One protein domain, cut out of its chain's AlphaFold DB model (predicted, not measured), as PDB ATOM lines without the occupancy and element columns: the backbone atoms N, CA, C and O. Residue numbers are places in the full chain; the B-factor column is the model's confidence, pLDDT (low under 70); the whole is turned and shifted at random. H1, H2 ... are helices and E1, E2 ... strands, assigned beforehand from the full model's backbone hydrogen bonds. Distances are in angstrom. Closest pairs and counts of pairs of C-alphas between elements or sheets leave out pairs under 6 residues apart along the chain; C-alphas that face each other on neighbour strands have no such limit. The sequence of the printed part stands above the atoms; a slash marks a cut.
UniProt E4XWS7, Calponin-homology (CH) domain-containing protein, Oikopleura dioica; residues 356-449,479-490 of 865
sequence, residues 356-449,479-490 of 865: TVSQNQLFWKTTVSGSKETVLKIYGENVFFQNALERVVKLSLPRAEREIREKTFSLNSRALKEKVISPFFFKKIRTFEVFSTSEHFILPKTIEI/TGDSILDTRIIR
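AT A GLANCE: This is residues 356 to 449 and 479 to 490 of the 865 residues of the protein "Calponin-homology (CH) domain-containing protein" of Oikopleura dioica (UniProt E4XWS7). The domain is a long, open model in two parts end to end: a loose group of strands at one end, and at the other a helical arm in which H1 leads away from the strands, H2 sits at the far end and H3 packs across H1 on the way back to E4. The strand end holds two separate hairpins, E4 with E5 and E1 with E2, while E3 and E6 pair with no named strand. The printed part has 106 residues, with three named helices and six named strands in the order E1 E2 E3 H1 H2 H3 E4 E5 E6; each hairpin is an antiparallel sheet of two strands, and the class is mixed, helices and strands. The whole is only just loose, close to extended, with a radius of gyration of the C-alphas of 19.0 A, and it spans 64 by 30 by 20 A, a rod.

IN THESE COORDINATES: E4, residues 429 to 436, is the longest strand by residues and measures 22.1 A from C-alpha 429 at (259.767, 280.916, 227.054) to C-alpha 436. E5 is residues 446 to 449, 10.2 A. E6, residues 486 to 490, runs 13.6 A and ends at C-alpha 490 at (282.621, 275.300, 228.310). E1, residues 356 to 358, begins at C-alpha 356 at (283.470, 267.508, 219.217). E2, residues 361 to 367, measures 19.8 A, and E3, residues 373 to 379, 20.1 A. H1, residues 383 to 395, is the longest helix at 18.4 A; H2 is residues 399 to 407, 12.5 A, and H3 residues 414 to 420, 10.2 A.

HOW THE PARTS SIT: The hairpin of E4 and E5 is antiparallel at 136 degrees, with N 432 and O 447 2.9 A apart, within hydrogen-bond range. E4 and E6 are near each other, with 10 pairs of C-alphas within 10 A. The closest C-alphas of E6 and E2 are those of Arg 490 and Gln 361, 5.2 A apart. The hairpin of E1 and E2 is antiparallel at 148 degrees, with N 356 and O 363 2.8 A apart, within hydrogen-bond range. E2 and E3 are near each other, while E3 is apart from E4, E5 and E6. H1 touches H3 with residues 389 to 393 alone, at a steep tilt of 64 degrees, the same way; their closest C-alphas are those of Val 393 and Val 420, 5.9 A. H1 and H2 are close but not clearly touching, the C-alphas of Lys 394 and Arg 402 being closest at 6.7 A. In H1, H2 and H3 every O i to N i+4 pair is within hydrogen-bond range.

THE WHOLE: The two C-alphas farthest apart are those of Ser 369 and Ala 400, 64.6 A. Residues 450 to 478 are cut out, and C-alphas 449 and 479 are 11.9 A apart across the cut, in the link from E5 to E6. Of the links that are printed whole, none is long. The mean pLDDT of the printed part is 87.6, and no printed residue is under 70.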
ATOM      1  N   THR A 356     283.216 268.804 218.573       85.12
ATOM      2  CA  THR A 356     283.470 267.508 219.217       85.12
ATOM      3  C   THR A 356     283.247 267.655 220.718       85.12
ATOM      4  O   THR A 356     283.561 268.693 221.290       85.12
ATOM      5  N   VAL A 357     282.657 266.645 221.360       84.44
ATOM      6  CA  VAL A 357     282.324 266.685 222.792       84.44
ATOM      7  C   VAL A 357     283.186 265.673 223.528       84.44
ATOM      8  O   VAL A 357     283.148 264.486 223.208       84.44
ATOM      9  N   SER A 358     283.929 266.125 224.536       81.38
ATOM     10  CA  SER A 358     284.701 265.253 225.423       81.38
ATOM     11  C   SER A 358     284.635 265.785 226.853       81.38
ATOM     12  O   SER A 358     284.748 266.986 227.064       81.38
ATOM     13  N   GLN A 359     284.397 264.905 227.834       76.31
ATOM     14  CA  GLN A 359     284.373 265.232 229.274       76.31
ATOM     15  C   GLN A 359     283.542 266.483 229.652       76.31
ATOM     16  O   GLN A 359     283.948 267.274 230.496       76.31
ATOM     17  N   ASN A 360     282.360 266.659 229.043       81.94
ATOM     18  CA  ASN A 360     281.488 267.830 229.245       81.94
ATOM     19  C   ASN A 360     282.127 269.182 228.848       81.94
ATOM     20  O   ASN A 360     281.787 270.232 229.390       81.94
ATOM     21  N   GLN A 361     283.033 269.146 227.871       86.44
ATOM     22  CA  GLN A 361     283.603 270.298 227.186       86.44
ATOM     23  C   GLN A 361     283.370 270.187 225.676       86.44
ATOM     24  O   GLN A 361     283.417 269.095 225.094       86.44
ATOM     25  N   LEU A 362     283.093 271.330 225.053       90.75
ATOM     26  CA  LEU A 362     282.857 271.455 223.624       90.75
ATOM     27  C   LEU A 362     284.127 271.943 222.920       90.75
ATOM     28  O   LEU A 362     284.663 272.987 223.275       90.75
ATOM     29  N   PHE A 363     284.575 271.230 221.894       89.31
ATOM     30  CA  PHE A 363     285.714 271.610 221.059       89.31
ATOM     31  C   PHE A 363     285.213 272.045 219.685       89.31
ATOM     32  O   PHE A 363     284.676 271.217 218.949       89.31
ATOM     33  N   TRP A 364     285.361 273.324 219.337       91.12
ATOM     34  CA  TRP A 364     285.019 273.860 218.015       91.12
ATOM     35  C   TRP A 364     286.245 273.852 217.114       91.12
ATOM     36  O   TRP A 364     287.214 274.547 217.385       91.12
ATOM     37  N   LYS A 365     286.208 273.112 216.012       86.19
ATOM     38  CA  LYS A 365     287.293 273.091 215.029       86.19
ATOM     39  C   LYS A 365     287.000 273.985 213.843       86.19
ATOM     40  O   LYS A 365     285.914 273.921 213.262       86.19
ATOM     41  N   THR A 366     288.012 274.727 213.422       87.31
ATOM     42  CA  THR A 366     288.021 275.421 212.136       87.31
ATOM     43  C   THR A 366     289.460 275.636 211.659       87.31
ATOM     44  O   THR A 366     290.407 275.495 212.434       87.31
ATOM     45  N   THR A 367     289.652 275.955 210.383       84.56
ATOM     46  CA  THR A 367     290.954 276.386 209.850       84.56
ATOM     47  C   THR A 367     291.058 277.913 209.877       84.56
ATOM     48  O   THR A 367     290.070 278.605 210.138       84.56
ATOM     49  N   VAL A 368     292.241 278.474 209.612       83.81
ATOM     50  CA  VAL A 368     292.428 279.932 209.455       83.81
ATOM     51  C   VAL A 368     291.460 280.510 208.411       83.81
ATOM     52  O   VAL A 368     290.808 281.509 208.692       83.81
ATOM     53  N   SER A 369     291.286 279.829 207.276       80.00
ATOM     54  CA  SER A 369     290.371 280.190 206.181       80.00
ATOM     55  C   SER A 369     288.959 279.596 206.278       80.00
ATOM     56  O   SER A 369     288.100 279.897 205.451       80.00
ATOM     57  N   GLY A 370     288.723 278.705 207.242       81.19
ATOM     58  CA  GLY A 370     287.465 277.980 207.387       81.19
ATOM     59  C   GLY A 370     286.345 278.858 207.935       81.19
ATOM     60  O   GLY A 370     286.580 279.966 208.419       81.19
ATOM     61  N   SER A 371     285.111 278.340 207.909       84.00
ATOM     62  CA  SER A 371     283.968 279.054 208.492       84.00
ATOM     63  C   SER A 371     284.243 279.398 209.955       84.00
ATOM     64  O   SER A 371     284.545 278.520 210.773       84.00
ATOM     65  N   LYS A 372     284.116 280.684 210.278       89.19
ATOM     66  CA  LYS A 372     284.173 281.215 211.643       89.19
ATOM     67  C   LYS A 372     282.793 281.344 212.268       89.19
ATOM     68  O   LYS A 372     282.688 281.833 213.381       89.19
ATOM     69  N   GLU A 373     281.750 280.904 211.577       91.62
ATOM     70  CA  GLU A 373     280.374 280.931 212.060       91.62
ATOM     71  C   GLU A 373     279.832 279.509 212.137       91.62
ATOM     72  O   GLU A 373     280.056 278.670 211.253       91.62
ATOM     73  N   THR A 374     279.137 279.216 213.230       92.12
ATOM     74  CA  THR A 374     278.457 277.940 213.430       92.12
ATOM     75  C   THR A 374     277.293 278.098 214.408       92.12
ATOM     76  O   THR A 374     276.987 279.194 214.872       92.12
ATOM     77  N   VAL A 375     276.618 276.991 214.704       92.62
ATOM     78  CA  VAL A 375     275.436 276.950 215.560       92.62
ATOM     79  C   VAL A 375     275.711 276.035 216.746       92.62
ATOM     80  O   VAL A 375     275.929 274.835 216.583       92.62
ATOM     81  N   LEU A 376     275.687 276.611 217.943       92.75
ATOM     82  CA  LEU A 376     275.768 275.911 219.216       92.75
ATOM     83  C   LEU A 376     274.394 275.343 219.580       92.75
ATOM     84  O   LEU A 376     273.421 276.091 219.674       92.75
ATOM     85  N   LYS A 377     274.307 274.033 219.825       92.38
ATOM     86  CA  LYS A 377     273.062 273.387 220.263       92.38
ATOM     87  C   LYS A 377     273.061 273.218 221.774       92.38
ATOM     88  O   LYS A 377     273.995 272.638 222.331       92.38
ATOM     89  N   ILE A 378     272.007 273.655 222.448       92.50
ATOM     90  CA  ILE A 378     271.861 273.517 223.906       92.50
ATOM     91  C   ILE A 378     270.517 272.881 224.247       92.50
ATOM     92  O   ILE A 378     269.575 272.992 223.468       92.50
ATOM     93  N   TYR A 379     270.406 272.209 225.393       91.75
ATOM     94  CA  TYR A 379     269.111 271.701 225.858       91.75
ATOM     95  C   TYR A 379     268.134 272.859 226.082       91.75
ATOM     96  O   TYR A 379     268.534 273.892 226.616       91.75
ATOM     97  N   GLY A 380     266.861 272.700 225.710       91.12
ATOM     98  CA  GLY A 380     265.836 273.702 226.024       91.12
ATOM     99  C   GLY A 380     265.605 273.814 227.532       91.12
ATOM    100  O   GLY A 380     265.621 274.913 228.090       91.12
ATOM    101  N   GLU A 381     265.503 272.681 228.226       90.38
ATOM    102  CA  GLU A 381     265.330 272.615 229.680       90.38
ATOM    103  C   GLU A 381     266.668 272.564 230.444       90.38
ATOM    104  O   GLU A 381     267.596 271.840 230.081       90.38
ATOM    105  N   ASN A 382     266.758 273.312 231.549       91.81
ATOM    106  CA  ASN A 382     267.887 273.245 232.474       91.81
ATOM    107  C   ASN A 382     267.649 272.164 233.537       91.81
ATOM    108  O   ASN A 382     266.989 272.398 234.550       91.81
ATOM    109  N   VAL A 383     268.221 270.980 233.314       88.94
ATOM    110  CA  VAL A 383     268.065 269.824 234.211       88.94
ATOM    111  C   VAL A 383     268.613 270.103 235.616       88.94
ATOM    112  O   VAL A 383     268.008 269.691 236.604       88.94
ATOM    113  N   PHE A 384     269.729 270.829 235.739       91.38
ATOM    114  CA  PHE A 384     270.298 271.160 237.050       91.38
ATOM    115  C   PHE A 384     269.367 272.066 237.851       91.38
ATOM    116  O   PHE A 384     269.096 271.784 239.020       91.38
ATOM    117  N   PHE A 385     268.805 273.085 237.200       90.06
ATOM    118  CA  PHE A 385     267.799 273.950 237.803       90.06
ATOM    119  C   PHE A 385     266.562 273.167 238.261       90.06
ATOM    120  O   PHE A 385     266.153 273.300 239.413       90.06
ATOM    121  N   GLN A 386     266.001 272.293 237.418       86.75
ATOM    122  CA  GLN A 386     264.829 271.486 237.790       86.75
ATOM    123  C   GLN A 386     265.096 270.590 239.001       86.75
ATOM    124  O   GLN A 386     264.310 270.578 239.949       86.75
ATOM    125  N   ASN A 387     266.242 269.906 239.021       88.94
ATOM    126  CA  ASN A 387     266.636 269.053 240.141       88.94
ATOM    127  C   ASN A 387     266.844 269.857 241.437       88.94
ATOM    128  O   ASN A 387     266.637 269.344 242.537       88.94
ATOM    129  N   ALA A 388     267.304 271.106 241.341       89.75
ATOM    130  CA  ALA A 388     267.436 271.999 242.491       89.75
ATOM    131  C   ALA A 388     266.079 272.467 243.025       89.75
ATOM    132  O   ALA A 388     265.863 272.438 244.238       89.75
ATOM    133  N   LEU A 389     265.147 272.816 242.133       86.81
ATOM    134  CA  LEU A 389     263.778 273.164 242.511       86.81
ATOM    135  C   LEU A 389     263.072 271.999 243.206       86.81
ATOM    136  O   LEU A 389     262.449 272.198 244.245       86.81
ATOM    137  N   GLU A 390     263.195 270.779 242.679       85.50
ATOM    138  CA  GLU A 390     262.610 269.584 243.300       85.50
ATOM    139  C   GLU A 390     263.137 269.356 244.718       85.50
ATOM    140  O   GLU A 390     262.362 269.058 245.630       85.50
ATOM    141  N   ARG A 391     264.437 269.579 244.938       88.31
ATOM    142  CA  ARG A 391     265.030 269.528 246.281       88.31
ATOM    143  C   ARG A 391     264.475 270.606 247.202       88.31
ATOM    144  O   ARG A 391     264.127 270.291 248.334       88.31
ATOM    145  N   VAL A 392     264.338 271.847 246.744       88.62
ATOM    146  CA  VAL A 392     263.758 272.911 247.580       88.62
ATOM    147  C   VAL A 392     262.300 272.648 247.921       88.62
ATOM    148  O   VAL A 392     261.912 272.826 249.074       88.62
ATOM    149  N   VAL A 393     261.507 272.148 246.975       86.38
ATOM    150  CA  VAL A 393     260.128 271.718 247.243       86.38
ATOM    151  C   VAL A 393     260.120 270.639 248.320       86.38
ATOM    152  O   VAL A 393     259.373 270.741 249.288       86.38
ATOM    153  N   LYS A 394     261.005 269.647 248.205       86.56
ATOM    154  CA  LYS A 394     261.150 268.567 249.183       86.56
ATOM    155  C   LYS A 394     261.538 269.067 250.579       86.56
ATOM    156  O   LYS A 394     261.018 268.557 251.566       86.56
ATOM    157  N   LEU A 395     262.459 270.026 250.662       87.44
ATOM    158  CA  LEU A 395     262.967 270.585 251.921       87.44
ATOM    159  C   LEU A 395     262.009 271.597 252.564       87.44
ATOM    160  O   LEU A 395     262.070 271.813 253.769       87.44
ATOM    161  N   SER A 396     261.117 272.202 251.781       85.44
ATOM    162  CA  SER A 396     260.126 273.169 252.279       85.44
ATOM    163  C   SER A 396     258.897 272.509 252.908       85.44
ATOM    164  O   SER A 396     258.071 273.200 253.499       85.44
ATOM    165  N   LEU A 397     258.746 271.189 252.767       84.31
ATOM    166  CA  LEU A 397     257.622 270.447 253.329       84.31
ATOM    167  C   LEU A 397     257.933 269.974 254.754       84.31
ATOM    168  O   LEU A 397     259.032 269.465 254.984       84.31
ATOM    169  N   PRO A 398     256.955 270.041 255.678       83.25
ATOM    170  CA  PRO A 398     257.049 269.383 256.976       83.25
ATOM    171  C   PRO A 398     257.411 267.905 256.822       83.25
ATOM    172  O   PRO A 398     256.941 267.237 255.892       83.25
ATOM    173  N   ARG A 399     258.202 267.364 257.754       81.12
ATOM    174  CA  ARG A 399     258.746 266.001 257.638       81.12
ATOM    175  C   ARG A 399     257.658 264.938 257.463       81.12
ATOM    176  O   ARG A 399     257.760 264.098 256.571       81.12
ATOM    177  N   ALA A 400     256.577 265.029 258.237       83.88
ATOM    178  CA  ALA A 400     255.436 264.118 258.130       83.88
ATOM    179  C   ALA A 400     254.761 264.174 256.746       83.88
ATOM    180  O   ALA A 400     254.436 263.146 256.154       83.88
ATOM    181  N   GLU A 401     254.581 265.377 256.194       85.00
ATOM    182  CA  GLU A 401     253.967 265.577 254.879       85.00
ATOM    183  C   GLU A 401     254.881 265.066 253.750       85.00
ATOM    184  O   GLU A 401     254.408 264.441 252.795       85.00
ATOM    185  N   ARG A 402     256.198 265.257 253.885       83.88
ATOM    186  CA  ARG A 402     257.212 264.707 252.978       83.88
ATOM    187  C   ARG A 402     257.184 263.178 252.959       83.88
ATOM    188  O   ARG A 402     257.110 262.605 251.876       83.88
ATOM    189  N   GLU A 403     257.188 262.522 254.120       84.12
ATOM    190  CA  GLU A 403     257.157 261.053 254.222       84.12
ATOM    191  C   GLU A 403     255.893 260.448 253.594       84.12
ATOM    192  O   GLU A 403     255.958 259.422 252.912       84.12
ATOM    193  N   ILE A 404     254.736 261.095 253.776       86.25
ATOM    194  CA  ILE A 404     253.483 260.685 253.126       86.25
ATOM    195  C   ILE A 404     253.625 260.788 251.605       86.25
ATOM    196  O   ILE A 404     253.308 259.837 250.890       86.25
ATOM    197  N   ARG A 405     254.130 261.916 251.094       82.81
ATOM    198  CA  ARG A 405     254.229 262.140 249.644       82.81
ATOM    199  C   ARG A 405     255.297 261.309 248.951       82.81
ATOM    200  O   ARG A 405     255.105 260.971 247.781       82.81
ATOM    201  N   GLU A 406     256.372 260.956 249.655       83.81
ATOM    202  CA  GLU A 406     257.350 259.964 249.196       83.81
ATOM    203  C   GLU A 406     256.674 258.599 249.008       83.81
ATOM    204  O   GLU A 406     256.814 257.992 247.949       83.81
ATOM    205  N   LYS A 407     255.853 258.161 249.973       86.56
ATOM    206  CA  LYS A 407     255.102 256.895 249.880       86.56
ATOM    207  C   LYS A 407     254.021 256.906 248.797       86.56
ATOM    208  O   LYS A 407     253.775 255.874 248.182       86.56
ATOM    209  N   THR A 408     253.374 258.047 248.548       86.19
ATOM    210  CA  THR A 408     252.328 258.165 247.516       86.19
ATOM    211  C   THR A 408     252.861 258.579 246.139       86.19
ATOM    212  O   THR A 408     252.058 258.872 245.258       86.19
ATOM    213  N   PHE A 409     254.185 258.682 245.951       78.88
ATOM    214  CA  PHE A 409     254.830 259.134 244.705       78.88
ATOM    215  C   PHE A 409     254.300 260.480 244.160       78.88
ATOM    216  O   PHE A 409     254.336 260.740 242.960       78.88
ATOM    217  N   SER A 410     253.814 261.366 245.038       80.81
ATOM    218  CA  SER A 410     253.168 262.641 244.667       80.81
ATOM    219  C   SER A 410     254.075 263.864 244.859       80.81
ATOM    220  O   SER A 410     253.662 265.008 244.637       80.81
ATOM    221  N   LEU A 411     255.331 263.622 245.244       76.62
ATOM    222  CA  LEU A 411     256.312 264.640 245.621       76.62
ATOM    223  C   LEU A 411     256.799 265.504 244.444       76.62
ATOM    224  O   LEU A 411     257.213 266.638 244.650       76.62
ATOM    225  N   ASN A 412     256.668 265.016 243.208       71.00
ATOM    226  CA  ASN A 412     257.062 265.750 241.998       71.00
ATOM    227  C   ASN A 412     255.875 266.406 241.273       71.00
ATOM    228  O   ASN A 412     256.010 266.855 240.133       71.00
ATOM    229  N   SER A 413     254.696 266.456 241.900       79.69
ATOM    230  CA  SER A 413     253.505 267.041 241.279       79.69
ATOM    231  C   SER A 413     253.665 268.548 241.040       79.69
ATOM    232  O   SER A 413     254.192 269.286 241.872       79.69
ATOM    233  N   ARG A 414     253.171 269.029 239.892       75.56
ATOM    234  CA  ARG A 414     253.244 270.449 239.509       75.56
ATOM    235  C   ARG A 414     252.561 271.370 240.527       75.56
ATOM    236  O   ARG A 414     253.124 272.399 240.874       75.56
ATOM    237  N   ALA A 415     251.416 270.950 241.062       78.25
ATOM    238  CA  ALA A 415     250.698 271.687 242.103       78.25
ATOM    239  C   ALA A 415     251.549 271.903 243.368       78.25
ATOM    240  O   ALA A 415     251.441 272.935 244.024       78.25
ATOM    241  N   LEU A 416     252.427 270.952 243.705       80.00
ATOM    242  CA  LEU A 416     253.338 271.078 244.841       80.00
ATOM    243  C   LEU A 416     254.480 272.054 244.546       80.00
ATOM    244  O   LEU A 416     254.827 272.861 245.405       80.00
ATOM    245  N   LYS A 417     255.020 272.017 243.320       77.19
ATOM    246  CA  LYS A 417     256.029 272.981 242.860       77.19
ATOM    247  C   LYS A 417     255.476 274.411 242.901       77.19
ATOM    248  O   LYS A 417     256.142 275.289 243.434       77.19
ATOM    249  N   GLU A 418     254.244 274.617 242.439       77.06
ATOM    250  CA  GLU A 418     253.559 275.923 242.431       77.06
ATOM    251  C   GLU A 418     253.152 276.416 243.836       77.06
ATOM    252  O   GLU A 418     252.955 277.612 244.028       77.06
ATOM    253  N   LYS A 419     253.060 275.521 244.834       78.81
ATOM    254  CA  LYS A 419     252.823 275.893 246.242       78.81
ATOM    255  C   LYS A 419     254.071 276.483 246.914       78.81
ATOM    256  O   LYS A 419     253.939 277.302 247.816       78.81
ATOM    257  N   VAL A 420     255.263 276.029 246.520       78.12
ATOM    258  CA  VAL A 420     256.541 276.422 247.149       78.12
ATOM    259  C   VAL A 420     257.271 277.494 246.341       78.12
ATOM    260  O   VAL A 420     257.941 278.351 246.909       78.12
ATOM    261  N   ILE A 421     257.164 277.447 245.015       79.50
ATOM    262  CA  ILE A 421     257.835 278.365 244.097       79.50
ATOM    263  C   ILE A 421     256.766 279.141 243.340       79.50
ATOM    264  O   ILE A 421     255.844 278.553 242.773       79.50
ATOM    265  N   SER A 422     256.923 280.462 243.288       83.31
ATOM    266  CA  SER A 422     256.005 281.328 242.554       83.31
ATOM    267  C   SER A 422     255.850 280.875 241.087       83.31
ATOM    268  O   SER A 422     256.865 280.699 240.398       83.31
ATOM    269  N   PRO A 423     254.608 280.770 240.562       82.06
ATOM    270  CA  PRO A 423     254.318 280.528 239.143       82.06
ATOM    271  C   PRO A 423     255.074 281.458 238.185       82.06
ATOM    272  O   PRO A 423     255.321 281.098 237.034       82.06
ATOM    273  N   PHE A 424     255.474 282.634 238.679       83.25
ATOM    274  CA  PHE A 424     256.271 283.626 237.965       83.25
ATOM    275  C   PHE A 424     257.531 283.038 237.303       83.25
ATOM    276  O   PHE A 424     257.833 283.416 236.175       83.25
ATOM    277  N   PHE A 425     258.210 282.069 237.932       84.12
ATOM    278  CA  PHE A 425     259.455 281.478 237.409       84.12
ATOM    279  C   PHE A 425     259.251 280.289 236.448       84.12
ATOM    280  O   PHE A 425     260.217 279.735 235.916       84.12
ATOM    281  N   PHE A 426     258.006 279.864 236.204       77.44
ATOM    282  CA  PHE A 426     257.687 278.685 235.385       77.44
ATOM    283  C   PHE A 426     257.254 279.033 233.959       77.44
ATOM    284  O   PHE A 426     256.482 278.298 233.334       77.44
ATOM    285  N   LYS A 427     257.755 280.142 233.408       83.75
ATOM    286  CA  LYS A 427     257.474 280.477 232.013       83.75
ATOM    287  C   LYS A 427     258.111 279.475 231.058       83.75
ATOM    288  O   LYS A 427     259.247 279.031 231.240       83.75
ATOM    289  N   LYS A 428     257.334 279.147 230.022       88.69
ATOM    290  CA  LYS A 428     257.730 278.254 228.931       88.69
ATOM    291  C   LYS A 428     258.870 278.858 228.106       88.69
ATOM    292  O   LYS A 428     259.847 278.170 227.833       88.69
ATOM    293  N   ILE A 429     258.741 280.133 227.748       92.88
ATOM    294  CA  ILE A 429     259.767 280.916 227.054       92.88
ATOM    295  C   ILE A 429     260.533 281.705 228.108       92.88
ATOM    296  O   ILE A 429     259.912 282.372 228.937       92.88
ATOM    297  N   ARG A 430     261.860 281.594 228.082       93.25
ATOM    298  CA  ARG A 430     262.766 282.234 229.038       93.25
ATOM    299  C   ARG A 430     263.762 283.136 228.332       93.25
ATOM    300  O   ARG A 430     264.313 282.742 227.304       93.25
ATOM    301  N   THR A 431     264.005 284.311 228.897       95.19
ATOM    302  CA  THR A 431     264.914 285.329 228.358       95.19
ATOM    303  C   THR A 431     266.269 285.261 229.048       95.19
ATOM    304  O   THR A 431     266.341 285.229 230.277       95.19
ATOM    305  N   PHE A 432     267.346 285.278 228.264       95.81
ATOM    306  CA  PHE A 432     268.718 285.206 228.761       95.81
ATOM    307  C   PHE A 432     269.565 286.325 228.183       95.81
ATOM    308  O   PHE A 432     269.516 286.585 226.982       95.81
ATOM    309  N   GLU A 433     270.391 286.925 229.027       96.56
ATOM    310  CA  GLU A 433     271.576 287.655 228.606       96.56
ATOM    311  C   GLU A 433     272.715 286.654 228.376       96.56
ATOM    312  O   GLU A 433     272.944 285.762 229.200       96.56
ATOM    313  N   VAL A 434     273.398 286.763 227.237       96.25
ATOM    314  CA  VAL A 434     274.456 285.825 226.847       96.25
ATOM    315  C   VAL A 434     275.768 286.564 226.685       96.25
ATOM    316  O   VAL A 434     275.859 287.556 225.963       96.25
ATOM    317  N   PHE A 435     276.803 286.047 227.336       94.38
ATOM    318  CA  PHE A 435     278.148 286.591 227.239       94.38
ATOM    319  C   PHE A 435     279.197 285.487 227.348       94.38
ATOM    320  O   PHE A 435     278.938 284.393 227.848       94.38
ATOM    321  N   SER A 436     280.399 285.775 226.860       94.31
ATOM    322  CA  SER A 436     281.552 284.879 226.914       94.31
ATOM    323  C   SER A 436     282.643 285.493 227.782       94.31
ATOM    324  O   SER A 436     282.850 286.705 227.758       94.31
ATOM    325  N   THR A 437     283.382 284.665 228.519       94.44
ATOM    326  CA  THR A 437     284.598 285.109 229.231       94.44
ATOM    327  C   THR A 437     285.773 285.383 228.296       94.44
ATOM    328  O   THR A 437     286.766 285.958 228.725       94.44
ATOM    329  N   SER A 438     285.696 284.915 227.051       92.75
ATOM    330  CA  SER A 438     286.710 285.110 226.017       92.75
ATOM    331  C   SER A 438     286.167 286.024 224.926       92.75
ATOM    332  O   SER A 438     285.072 285.791 224.407       92.75
ATOM    333  N   GLU A 439     286.956 287.037 224.567       91.06
ATOM    334  CA  GLU A 439     286.647 288.022 223.521       91.06
ATOM    335  C   GLU A 439     286.571 287.411 222.114       91.06
ATOM    336  O   GLU A 439     285.990 287.999 221.206       91.06
ATOM    337  N   HIS A 440     287.098 286.196 221.939       93.19
ATOM    338  CA  HIS A 440     287.080 285.496 220.660       93.19
ATOM    339  C   HIS A 440     285.718 284.889 220.315       93.19
ATOM    340  O   HIS A 440     285.528 284.485 219.173       93.19
ATOM    341  N   PHE A 441     284.767 284.802 221.249       94.69
ATOM    342  CA  PHE A 441     283.432 284.267 220.967       94.69
ATOM    343  C   PHE A 441     282.395 285.387 220.920       94.69
ATOM    344  O   PHE A 441     282.027 285.953 221.949       94.69
ATOM    345  N   ILE A 442     281.885 285.664 219.724       93.81
ATOM    346  CA  ILE A 442     280.780 286.590 219.494       93.81
ATOM    347  C   ILE A 442     279.471 285.798 219.529       93.81
ATOM    348  O   ILE A 442     279.301 284.804 218.821       93.81
ATOM    349  N   LEU A 443     278.546 286.259 220.369       95.12
ATOM    350  CA  LEU A 443     277.233 285.665 220.610       95.12
ATOM    351  C   LEU A 443     276.158 286.765 220.585       95.12
ATOM    352  O   LEU A 443     276.472 287.936 220.827       95.12
ATOM    353  N   PRO A 444     274.883 286.424 220.332       95.00
ATOM    354  CA  PRO A 444     273.777 287.357 220.521       95.00
ATOM    355  C   PRO A 444     273.713 287.816 221.978       95.00
ATOM    356  O   PRO A 444     273.721 286.980 222.869       95.00
ATOM    357  N   LYS A 445     273.593 289.124 222.236       93.81
ATOM    358  CA  LYS A 445     273.534 289.658 223.614       93.81
ATOM    359  C   LYS A 445     272.338 289.142 224.413       93.81
ATOM    360  O   LYS A 445     272.420 289.004 225.629       93.81
ATOM    361  N   THR A 446     271.224 288.884 223.736       95.31
ATOM    362  CA  THR A 446     269.984 288.420 224.355       95.31
ATOM    363  C   THR A 446     269.361 287.339 223.491       95.31
ATOM    364  O   THR A 446     269.312 287.487 222.268       95.31
ATOM    365  N   ILE A 447     268.889 286.265 224.120       95.19
ATOM    366  CA  ILE A 447     268.181 285.173 223.449       95.19
ATOM    367  C   ILE A 447     266.931 284.769 224.227       95.19
ATOM    368  O   ILE A 447     266.839 284.971 225.439       95.19
ATOM    369  N   GLU A 448     266.003 284.128 223.525       94.62
ATOM    370  CA  GLU A 448     264.841 283.469 224.110       94.62
ATOM    371  C   GLU A 448     264.931 281.960 223.880       94.62
ATOM    372  O   GLU A 448     265.190 281.502 222.768       94.62
ATOM    373  N   ILE A 449     264.727 281.179 224.940       93.69
ATOM    374  CA  ILE A 449     264.755 279.713 224.902       93.69
ATOM    375  C   ILE A 449     263.361 279.200 225.261       93.69
ATOM    376  O   ILE A 449     262.864 279.452 226.360       93.69
ATOM    377  N   THR A 479     267.044 286.583 232.834       91.31
ATOM    378  CA  THR A 479     266.641 287.941 233.234       91.31
ATOM    379  C   THR A 479     265.152 287.994 233.569       91.31
ATOM    380  O   THR A 479     264.379 287.146 233.131       91.31
ATOM    381  N   GLY A 480     264.733 288.968 234.385       89.00
ATOM    382  CA  GLY A 480     263.323 289.150 234.752       89.00
ATOM    383  C   GLY A 480     262.714 287.920 235.439       89.00
ATOM    384  O   GLY A 480     263.142 287.522 236.520       89.00
ATOM    385  N   ASP A 481     261.719 287.312 234.800       87.44
ATOM    386  CA  ASP A 481     261.057 286.078 235.253       87.44
ATOM    387  C   ASP A 481     261.900 284.806 235.082       87.44
ATOM    388  O   ASP A 481     261.568 283.753 235.627       87.44
ATOM    389  N   SER A 482     263.019 284.906 234.371       91.38
ATOM    390  CA  SER A 482     263.938 283.808 234.091       91.38
ATOM    391  C   SER A 482     265.187 283.852 234.975       91.38
ATOM    392  O   SER A 482     266.055 283.002 234.830       91.38
ATOM    393  N   ILE A 483     265.270 284.791 235.928       90.38
ATOM    394  CA  ILE A 483     266.450 285.081 236.775       90.38
ATOM    395  C   ILE A 483     267.019 283.881 237.553       90.38
ATOM    396  O   ILE A 483     268.172 283.902 237.980       90.38
ATOM    397  N   LEU A 484     266.224 282.828 237.750       90.56
ATOM    398  CA  LEU A 484     266.656 281.600 238.418       90.56
ATOM    399  C   LEU A 484     267.276 280.563 237.472       90.56
ATOM    400  O   LEU A 484     267.811 279.572 237.955       90.56
ATOM    401  N   ASP A 485     267.212 280.756 236.152       92.75
ATOM    402  CA  ASP A 485     267.815 279.876 235.148       92.75
ATOM    403  C   ASP A 485     269.136 280.483 234.663       92.75
ATOM    404  O   ASP A 485     269.173 281.506 233.986       92.75
ATOM    405  N   THR A 486     270.243 279.858 235.033       93.81
ATOM    406  CA  THR A 486     271.590 280.224 234.619       93.81
ATOM    407  C   THR A 486     272.290 278.981 234.097       93.81
ATOM    408  O   THR A 486     272.247 277.915 234.717       93.81
ATOM    409  N   ARG A 487     272.952 279.096 232.949       93.94
ATOM    410  CA  ARG A 487     273.637 277.978 232.289       93.94
ATOM    411  C   ARG A 487     275.040 278.393 231.904       93.94
ATOM    412  O   ARG A 487     275.273 279.549 231.561       93.94
ATOM    413  N   ILE A 488     275.966 277.443 231.951       94.38
ATOM    414  CA  ILE A 488     277.361 277.676 231.574       94.38
ATOM    415  C   ILE A 488     277.787 276.592 230.606       94.38
ATOM    416  O   ILE A 488     277.644 275.411 230.900       94.38
ATOM    417  N   ILE A 489     278.353 276.980 229.471       93.50
ATOM    418  CA  ILE A 489     278.898 276.045 228.489       93.50
ATOM    419  C   ILE A 489     280.384 276.305 228.342       93.50
ATOM    420  O   ILE A 489     280.813 277.424 228.073       93.50
ATOM    421  N   ARG A 490     281.177 275.251 228.519       92.94
ATOM    422  CA  ARG A 490     282.621 275.300 228.310       92.94
ATOM    423  C   ARG A 490     282.927 274.990 226.851       92.94
ATOM    424  O   ARG A 490     282.637 273.883 226.394       92.94
TER     425      ARG A 490